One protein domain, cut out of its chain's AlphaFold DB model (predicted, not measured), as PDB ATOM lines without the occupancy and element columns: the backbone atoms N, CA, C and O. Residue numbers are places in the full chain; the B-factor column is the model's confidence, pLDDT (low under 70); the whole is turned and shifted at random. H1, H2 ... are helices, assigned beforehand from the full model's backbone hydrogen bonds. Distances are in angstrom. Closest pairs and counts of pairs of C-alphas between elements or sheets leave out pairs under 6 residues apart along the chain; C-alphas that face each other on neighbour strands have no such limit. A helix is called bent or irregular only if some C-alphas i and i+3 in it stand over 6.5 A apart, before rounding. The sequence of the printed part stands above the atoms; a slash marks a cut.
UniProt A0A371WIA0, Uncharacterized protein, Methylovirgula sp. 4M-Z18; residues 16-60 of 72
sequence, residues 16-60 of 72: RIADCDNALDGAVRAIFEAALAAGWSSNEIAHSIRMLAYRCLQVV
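This is residues 16 to 60 of the 72 residues of an uncharacterized protein of Methylovirgula sp. 4M-Z18 (UniProt A0A371WIA0). Two helices make an open V, meeting near the tight link at residues 38 to 41, with their far ends spread apart. The first, H1, is bent; its arm H1b meets H2, while its arm H1a leads away. The 45 printed residues, with H1 then H2 and no named strand, are all helix in class and loose, with a radius of gyration of the C-alphas of 11.8 A and spans of 33 by 23 by 14 A.

H1, residues 16 to 37, was assigned as one helix by its hydrogen bonds but is bent: C-alphas 23 and 26 are 7.2 A apart. Its arms, H1a at residues 16 to 23 and H1b at 26 to 37, stand at a steep tilt of 47 degrees. H1b, with residues 32 to 36 alone, touches H2, residues 42 to 59, with 42 to 45 alone; the closest C-alphas, of Phe 32 and Ile 45, are 6.8 A apart. They run opposite ways at a steep tilt of 49 degrees. H1a and H2 are apart. Every O i to N i+4 pair is within hydrogen-bond range in H1a and H1b, and 13 of 14 in H2.

H1a begins at C-alpha 16 (-6.696, -14.025, -41.531) and is 10.4 A long. H1b is 16.4 A long. H2, 25.8 A long, ends at C-alpha 59 (-28.955, -18.700, -44.062).

The C-alphas farthest apart, of Arg 16 and Gly 39, are 34.2 A apart. The printed part has no cut. Residues 59 to 60 are under pLDDT 70.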
ATOM      1  N   ARG A  16      -5.380 -13.814 -42.168       93.81
ATOM      2  CA  ARG A  16      -6.696 -14.025 -41.531       93.81
ATOM      3  C   ARG A  16      -7.413 -15.281 -42.018       93.81
ATOM      4  O   ARG A  16      -8.128 -15.905 -41.240       93.81
ATOM      5  N   ILE A  17      -7.224 -15.646 -43.285       93.75
ATOM      6  CA  ILE A  17      -7.765 -16.893 -43.844       93.75
ATOM      7  C   ILE A  17      -7.043 -18.103 -43.251       93.75
ATOM      8  O   ILE A  17      -7.708 -19.001 -42.752       93.75
ATOM      9  N   ALA A  18      -5.710 -18.087 -43.199       93.94
ATOM     10  CA  ALA A  18      -4.937 -19.178 -42.607       93.94
ATOM     11  C   ALA A  18      -5.258 -19.372 -41.112       93.94
ATOM     12  O   ALA A  18      -5.370 -20.497 -40.631       93.94
ATOM     13  N   ASP A  19      -5.468 -18.282 -40.370       94.50
ATOM     14  CA  ASP A  19      -5.913 -18.344 -38.976       94.50
ATOM     15  C   ASP A  19      -7.335 -18.913 -38.838       94.50
ATOM     16  O   ASP A  19      -7.604 -19.668 -37.903       94.50
ATOM     17  N   CYS A  20      -8.232 -18.595 -39.775       94.25
ATOM     18  CA  CYS A  20      -9.572 -19.178 -39.837       94.25
ATOM     19  C   CYS A  20      -9.520 -20.684 -40.139       94.25
ATOM     20  O   CYS A  20     -10.209 -21.458 -39.476       94.25
ATOM     21  N   ASP A  21      -8.673 -21.111 -41.078       95.00
ATOM     22  CA  ASP A  21      -8.466 -22.526 -41.403       95.00
ATOM     23  C   ASP A  21      -7.964 -23.297 -40.176       95.00
ATOM     24  O   ASP A  21      -8.553 -24.307 -39.796       95.00
ATOM     25  N   ASN A  22      -6.949 -22.770 -39.483       94.31
ATOM     26  CA  ASN A  22      -6.426 -23.364 -38.249       94.31
ATOM     27  C   ASN A  22      -7.484 -23.440 -37.135       94.31
ATOM     28  O   ASN A  22      -7.542 -24.423 -36.397       94.31
ATOM     29  N   ALA A  23      -8.334 -22.417 -37.010       94.62
ATOM     30  CA  ALA A  23      -9.424 -22.390 -36.037       94.62
ATOM     31  C   ALA A  23     -10.518 -23.435 -36.336       94.62
ATOM     32  O   ALA A  23     -11.174 -23.918 -35.410       94.62
ATOM     33  N   LEU A  24     -10.718 -23.787 -37.611       94.88
ATOM     34  CA  LEU A  24     -11.722 -24.752 -38.063       94.88
ATOM     35  C   LEU A  24     -11.188 -26.188 -38.184       94.88
ATOM     36  O   LEU A  24     -11.985 -27.122 -38.082       94.88
ATOM     37  N   ASP A  25      -9.878 -26.384 -38.367       94.38
ATOM     38  CA  ASP A  25      -9.247 -27.679 -38.675       94.38
ATOM     39  C   ASP A  25      -9.684 -28.791 -37.709       94.38
ATOM     40  O   ASP A  25     -10.192 -29.828 -38.134       94.38
ATOM     41  N   GLY A  26      -9.604 -28.546 -36.398       91.62
ATOM     42  CA  GLY A  26     -10.013 -29.533 -35.392       91.62
ATOM     43  C   GLY A  26     -11.496 -29.920 -35.478       91.62
ATOM     44  O   GLY A  26     -11.845 -31.090 -35.323       91.62
ATOM     45  N   ALA A  27     -12.376 -28.959 -35.774       93.81
ATOM     46  CA  ALA A  27     -13.808 -29.211 -35.930       93.81
ATOM     47  C   ALA A  27     -14.098 -30.041 -37.186       93.81
ATOM     48  O   ALA A  27     -14.882 -30.990 -37.142       93.81
ATOM     49  N   VAL A  28     -13.450 -29.692 -38.300       94.31
ATOM     50  CA  VAL A  28     -13.608 -30.388 -39.578       94.31
ATOM     51  C   VAL A  28     -13.080 -31.816 -39.472       94.31
ATOM     52  O   VAL A  28     -13.777 -32.743 -39.881       94.31
ATOM     53  N   ARG A  29     -11.915 -32.030 -38.850       95.25
ATOM     54  CA  ARG A  29     -11.370 -33.375 -38.606       95.25
ATOM     55  C   ARG A  29     -12.314 -34.246 -37.793       95.25
ATOM     56  O   ARG A  29     -12.584 -35.367 -38.207       95.25
ATOM     57  N   ALA A  30     -12.888 -33.717 -36.712       95.50
ATOM     58  CA  ALA A  30     -13.853 -34.459 -35.902       95.50
ATOM     59  C   ALA A  30     -15.094 -34.889 -36.712       95.50
ATOM     60  O   ALA A  30     -15.604 -35.992 -36.525       95.50
ATOM     61  N   ILE A  31     -15.564 -34.048 -37.643       95.56
ATOM     62  CA  ILE A  31     -16.659 -34.400 -38.563       95.56
ATOM     63  C   ILE A  31     -16.231 -35.523 -39.512       95.56
ATOM     64  O   ILE A  31     -16.983 -36.482 -39.693       95.56
ATOM     65  N   PHE A  32     -15.038 -35.424 -40.106       97.38
ATOM     66  CA  PHE A  32     -14.503 -36.461 -40.990       97.38
ATOM     67  C   PHE A  32     -14.351 -37.799 -40.264       97.38
ATOM     68  O   PHE A  32     -14.835 -38.809 -40.761       97.38
ATOM     69  N   GLU A  33     -13.734 -37.808 -39.083       97.75
ATOM     70  CA  GLU A  33     -13.544 -39.013 -38.270       97.75
ATOM     71  C   GLU A  33     -14.881 -39.673 -37.920       97.75
ATOM     72  O   GLU A  33     -15.049 -40.874 -38.129       97.75
ATOM     73  N   ALA A  34     -15.862 -38.889 -37.460       97.81
ATOM     74  CA  ALA A  34     -17.185 -39.404 -37.120       97.81
ATOM     75  C   ALA A  34     -17.927 -39.971 -38.341       97.81
ATOM     76  O   ALA A  34     -18.552 -41.028 -38.251       97.81
ATOM     77  N   ALA A  35     -17.856 -39.296 -39.491       98.31
ATOM     78  CA  ALA A  35     -18.520 -39.755 -40.706       98.31
ATOM     79  C   ALA A  35     -17.843 -41.001 -41.304       98.31
ATOM     80  O   ALA A  35     -18.536 -41.929 -41.717       98.31
ATOM     81  N   LEU A  36     -16.509 -41.068 -41.279       98.44
ATOM     82  CA  LEU A  36     -15.758 -42.263 -41.671       98.44
ATOM     83  C   LEU A  36     -16.106 -43.452 -40.767       98.44
ATOM     84  O   LEU A  36     -16.368 -44.542 -41.267       98.44
ATOM     85  N   ALA A  37     -16.181 -43.241 -39.449       98.38
ATOM     86  CA  ALA A  37     -16.586 -44.277 -38.495       98.38
ATOM     87  C   ALA A  37     -18.030 -44.768 -38.716       98.38
ATOM     88  O   ALA A  37     -18.340 -45.921 -38.427       98.38
ATOM     89  N   ALA A  38     -18.900 -43.916 -39.263       98.50
ATOM     90  CA  ALA A  38     -20.260 -44.272 -39.662       98.50
ATOM     91  C   ALA A  38     -20.347 -44.957 -41.044       98.50
ATOM     92  O   ALA A  38     -21.440 -45.340 -41.459       98.50
ATOM     93  N   GLY A  39     -19.222 -45.131 -41.748       98.44
ATOM     94  CA  GLY A  39     -19.142 -45.848 -43.022       98.44
ATOM     95  C   GLY A  39     -19.285 -44.982 -44.277       98.44
ATOM     96  O   GLY A  39     -19.356 -45.532 -45.373       98.44
ATOM     97  N   TRP A  40     -19.305 -43.653 -44.151       98.69
ATOM     98  CA  TRP A  40     -19.318 -42.757 -45.311       98.69
ATOM     99  C   TRP A  40     -17.944 -42.695 -45.972       98.69
ATOM    100  O   TRP A  40     -16.915 -42.691 -45.296       98.69
ATOM    101  N   SER A  41     -17.904 -42.592 -47.300       98.44
ATOM    102  CA  SER A  41     -16.638 -42.421 -48.011       98.44
ATOM    103  C   SER A  41     -16.102 -40.993 -47.892       98.44
ATOM    104  O   SER A  41     -16.858 -40.021 -47.831       98.44
ATOM    105  N   SER A  42     -14.779 -40.831 -47.964       97.31
ATOM    106  CA  SER A  42     -14.138 -39.507 -47.941       97.31
ATOM    107  C   SER A  42     -14.666 -38.564 -49.029       97.31
ATOM    108  O   SER A  42     -14.750 -37.356 -48.806       97.31
ATOM    109  N   ASN A  43     -15.049 -39.100 -50.195       98.25
ATOM    110  CA  ASN A  43     -15.591 -38.308 -51.298       98.25
ATOM    111  C   ASN A  43     -17.001 -37.775 -50.987       98.25
ATOM    112  O   ASN A  43     -17.276 -36.597 -51.211       98.25
ATOM    113  N   GLU A  44     -17.880 -38.611 -50.424       98.38
ATOM    114  CA  GLU A  44     -19.224 -38.195 -49.993       98.38
ATOM    115  C   GLU A  44     -19.159 -37.139 -48.892       98.38
ATOM    116  O   GLU A  44     -19.885 -36.142 -48.942       98.38
ATOM    117  N   ILE A  45     -18.252 -37.327 -47.929       98.31
ATOM    118  CA  ILE A  45     -18.035 -36.385 -46.829       98.31
ATOM    119  C   ILE A  45     -17.570 -35.034 -47.382       98.31
ATOM    120  O   ILE A  45     -18.194 -34.008 -47.106       98.31
ATOM    121  N   ALA A  46     -16.522 -35.022 -48.211       97.44
ATOM    122  CA  ALA A  46     -15.973 -33.794 -48.781       97.44
ATOM    123  C   ALA A  46     -17.000 -33.050 -49.653       97.44
ATOM    124  O   ALA A  46     -17.169 -31.834 -49.519       97.44
ATOM    125  N   HIS A  47     -17.724 -33.777 -50.511       97.50
ATOM    126  CA  HIS A  47     -18.800 -33.211 -51.320       97.50
ATOM    127  C   HIS A  47     -19.891 -32.589 -50.438       97.50
ATOM    128  O   HIS A  47     -20.290 -31.444 -50.657       97.50
ATOM    129  N   SER A  48     -20.337 -33.304 -49.405       97.75
ATOM    130  CA  SER A  48     -21.424 -32.847 -48.537       97.75
ATOM    131  C   SER A  48     -21.025 -31.632 -47.701       97.75
ATOM    132  O   SER A  48     -21.792 -30.674 -47.635       97.75
ATOM    133  N   ILE A  49     -19.814 -31.609 -47.129       95.75
ATOM    134  CA  ILE A  49     -19.286 -30.446 -46.394       95.75
ATOM    135  C   ILE A  49     -19.244 -29.213 -47.298       95.75
ATOM    136  O   ILE A  49     -19.706 -28.145 -46.895       95.75
ATOM    137  N   ARG A  50     -18.769 -29.356 -48.543       94.94
ATOM    138  CA  ARG A  50     -18.766 -28.261 -49.522       94.94
ATOM    139  C   ARG A  50     -20.176 -27.717 -49.768       94.94
ATOM    140  O   ARG A  50     -20.374 -26.505 -49.754       94.94
ATOM    141  N   MET A  51     -21.158 -28.594 -49.970       95.12
ATOM    142  CA  MET A  51     -22.546 -28.181 -50.212       95.12
ATOM    143  C   MET A  51     -23.190 -27.527 -48.983       95.12
ATOM    144  O   MET A  51     -23.920 -26.543 -49.118       95.12
ATOM    145  N   LEU A  52     -22.898 -28.033 -47.782       94.12
ATOM    146  CA  LEU A  52     -23.372 -27.455 -46.526       94.12
ATOM    147  C   LEU A  52     -22.777 -26.067 -46.280       94.12
ATOM    148  O   LEU A  52     -23.522 -25.164 -45.910       94.12
ATOM    149  N   ALA A  53     -21.487 -25.862 -46.563       91.06
ATOM    150  CA  ALA A  53     -20.848 -24.553 -46.448       91.06
ATOM    151  C   ALA A  53     -21.571 -23.495 -47.302       91.06
ATOM    152  O   ALA A  53     -21.921 -22.429 -46.796       91.06
ATOM    153  N   TYR A  54     -21.895 -23.813 -48.562       90.06
ATOM    154  CA  TYR A  54     -22.678 -22.910 -49.414       90.06
ATOM    155  C   TYR A  54     -24.083 -22.644 -48.870       90.06
ATOM    156  O   TYR A  54     -24.555 -21.510 -48.932       90.06
ATOM    157  N   ARG A  55     -24.755 -23.663 -48.324       89.38
ATOM    158  CA  ARG A  55     -26.090 -23.500 -47.735       89.38
ATOM    159  C   ARG A  55     -26.055 -22.600 -46.500       89.38
ATOM    160  O   ARG A  55     -26.911 -21.734 -46.366       89.38
ATOM    161  N   CYS A  56     -25.064 -22.760 -45.626       84.25
ATOM    162  CA  CYS A  56     -24.908 -21.920 -44.438       84.25
ATOM    163  C   CYS A  56     -24.730 -20.441 -44.802       84.25
ATOM    164  O   CYS A  56     -25.332 -19.590 -44.156       84.25
ATOM    165  N   LEU A  57     -23.999 -20.129 -45.878       79.12
ATOM    166  CA  LEU A  57     -23.841 -18.750 -46.359       79.12
ATOM    167  C   LEU A  57     -25.155 -18.102 -46.821       79.12
ATOM    168  O   LEU A  57     -25.258 -16.881 -46.811       79.12
ATOM    169  N   GLN A  58     -26.156 -18.892 -47.216       76.88
ATOM    170  CA  GLN A  58     -27.473 -18.375 -47.611       76.88
ATOM    171  C   GLN A  58     -28.399 -18.131 -46.413       76.88
ATOM    172  O   GLN A  58     -29.372 -17.392 -46.535       76.88
ATOM    173  N   VAL A  59     -28.116 -18.760 -45.269       65.25
ATOM    174  CA  VAL A  59     -28.955 -18.700 -44.062       65.25
ATOM    175  C   VAL A  59     -28.416 -17.695 -43.041       65.25
ATOM    176  O   VAL A  59     -29.193 -17.179 -42.245       65.25
ATOM    177  N   VAL A  60     -27.116 -17.375 -43.060       58.25
ATOM    178  CA  VAL A  60     -26.530 -16.350 -42.184       58.25
ATOM    179  C   VAL A  60     -26.827 -14.960 -42.765       58.25
ATOM    180  O   VAL A  60     -26.288 -14.628 -43.823       58.25
TER     181      VAL A  60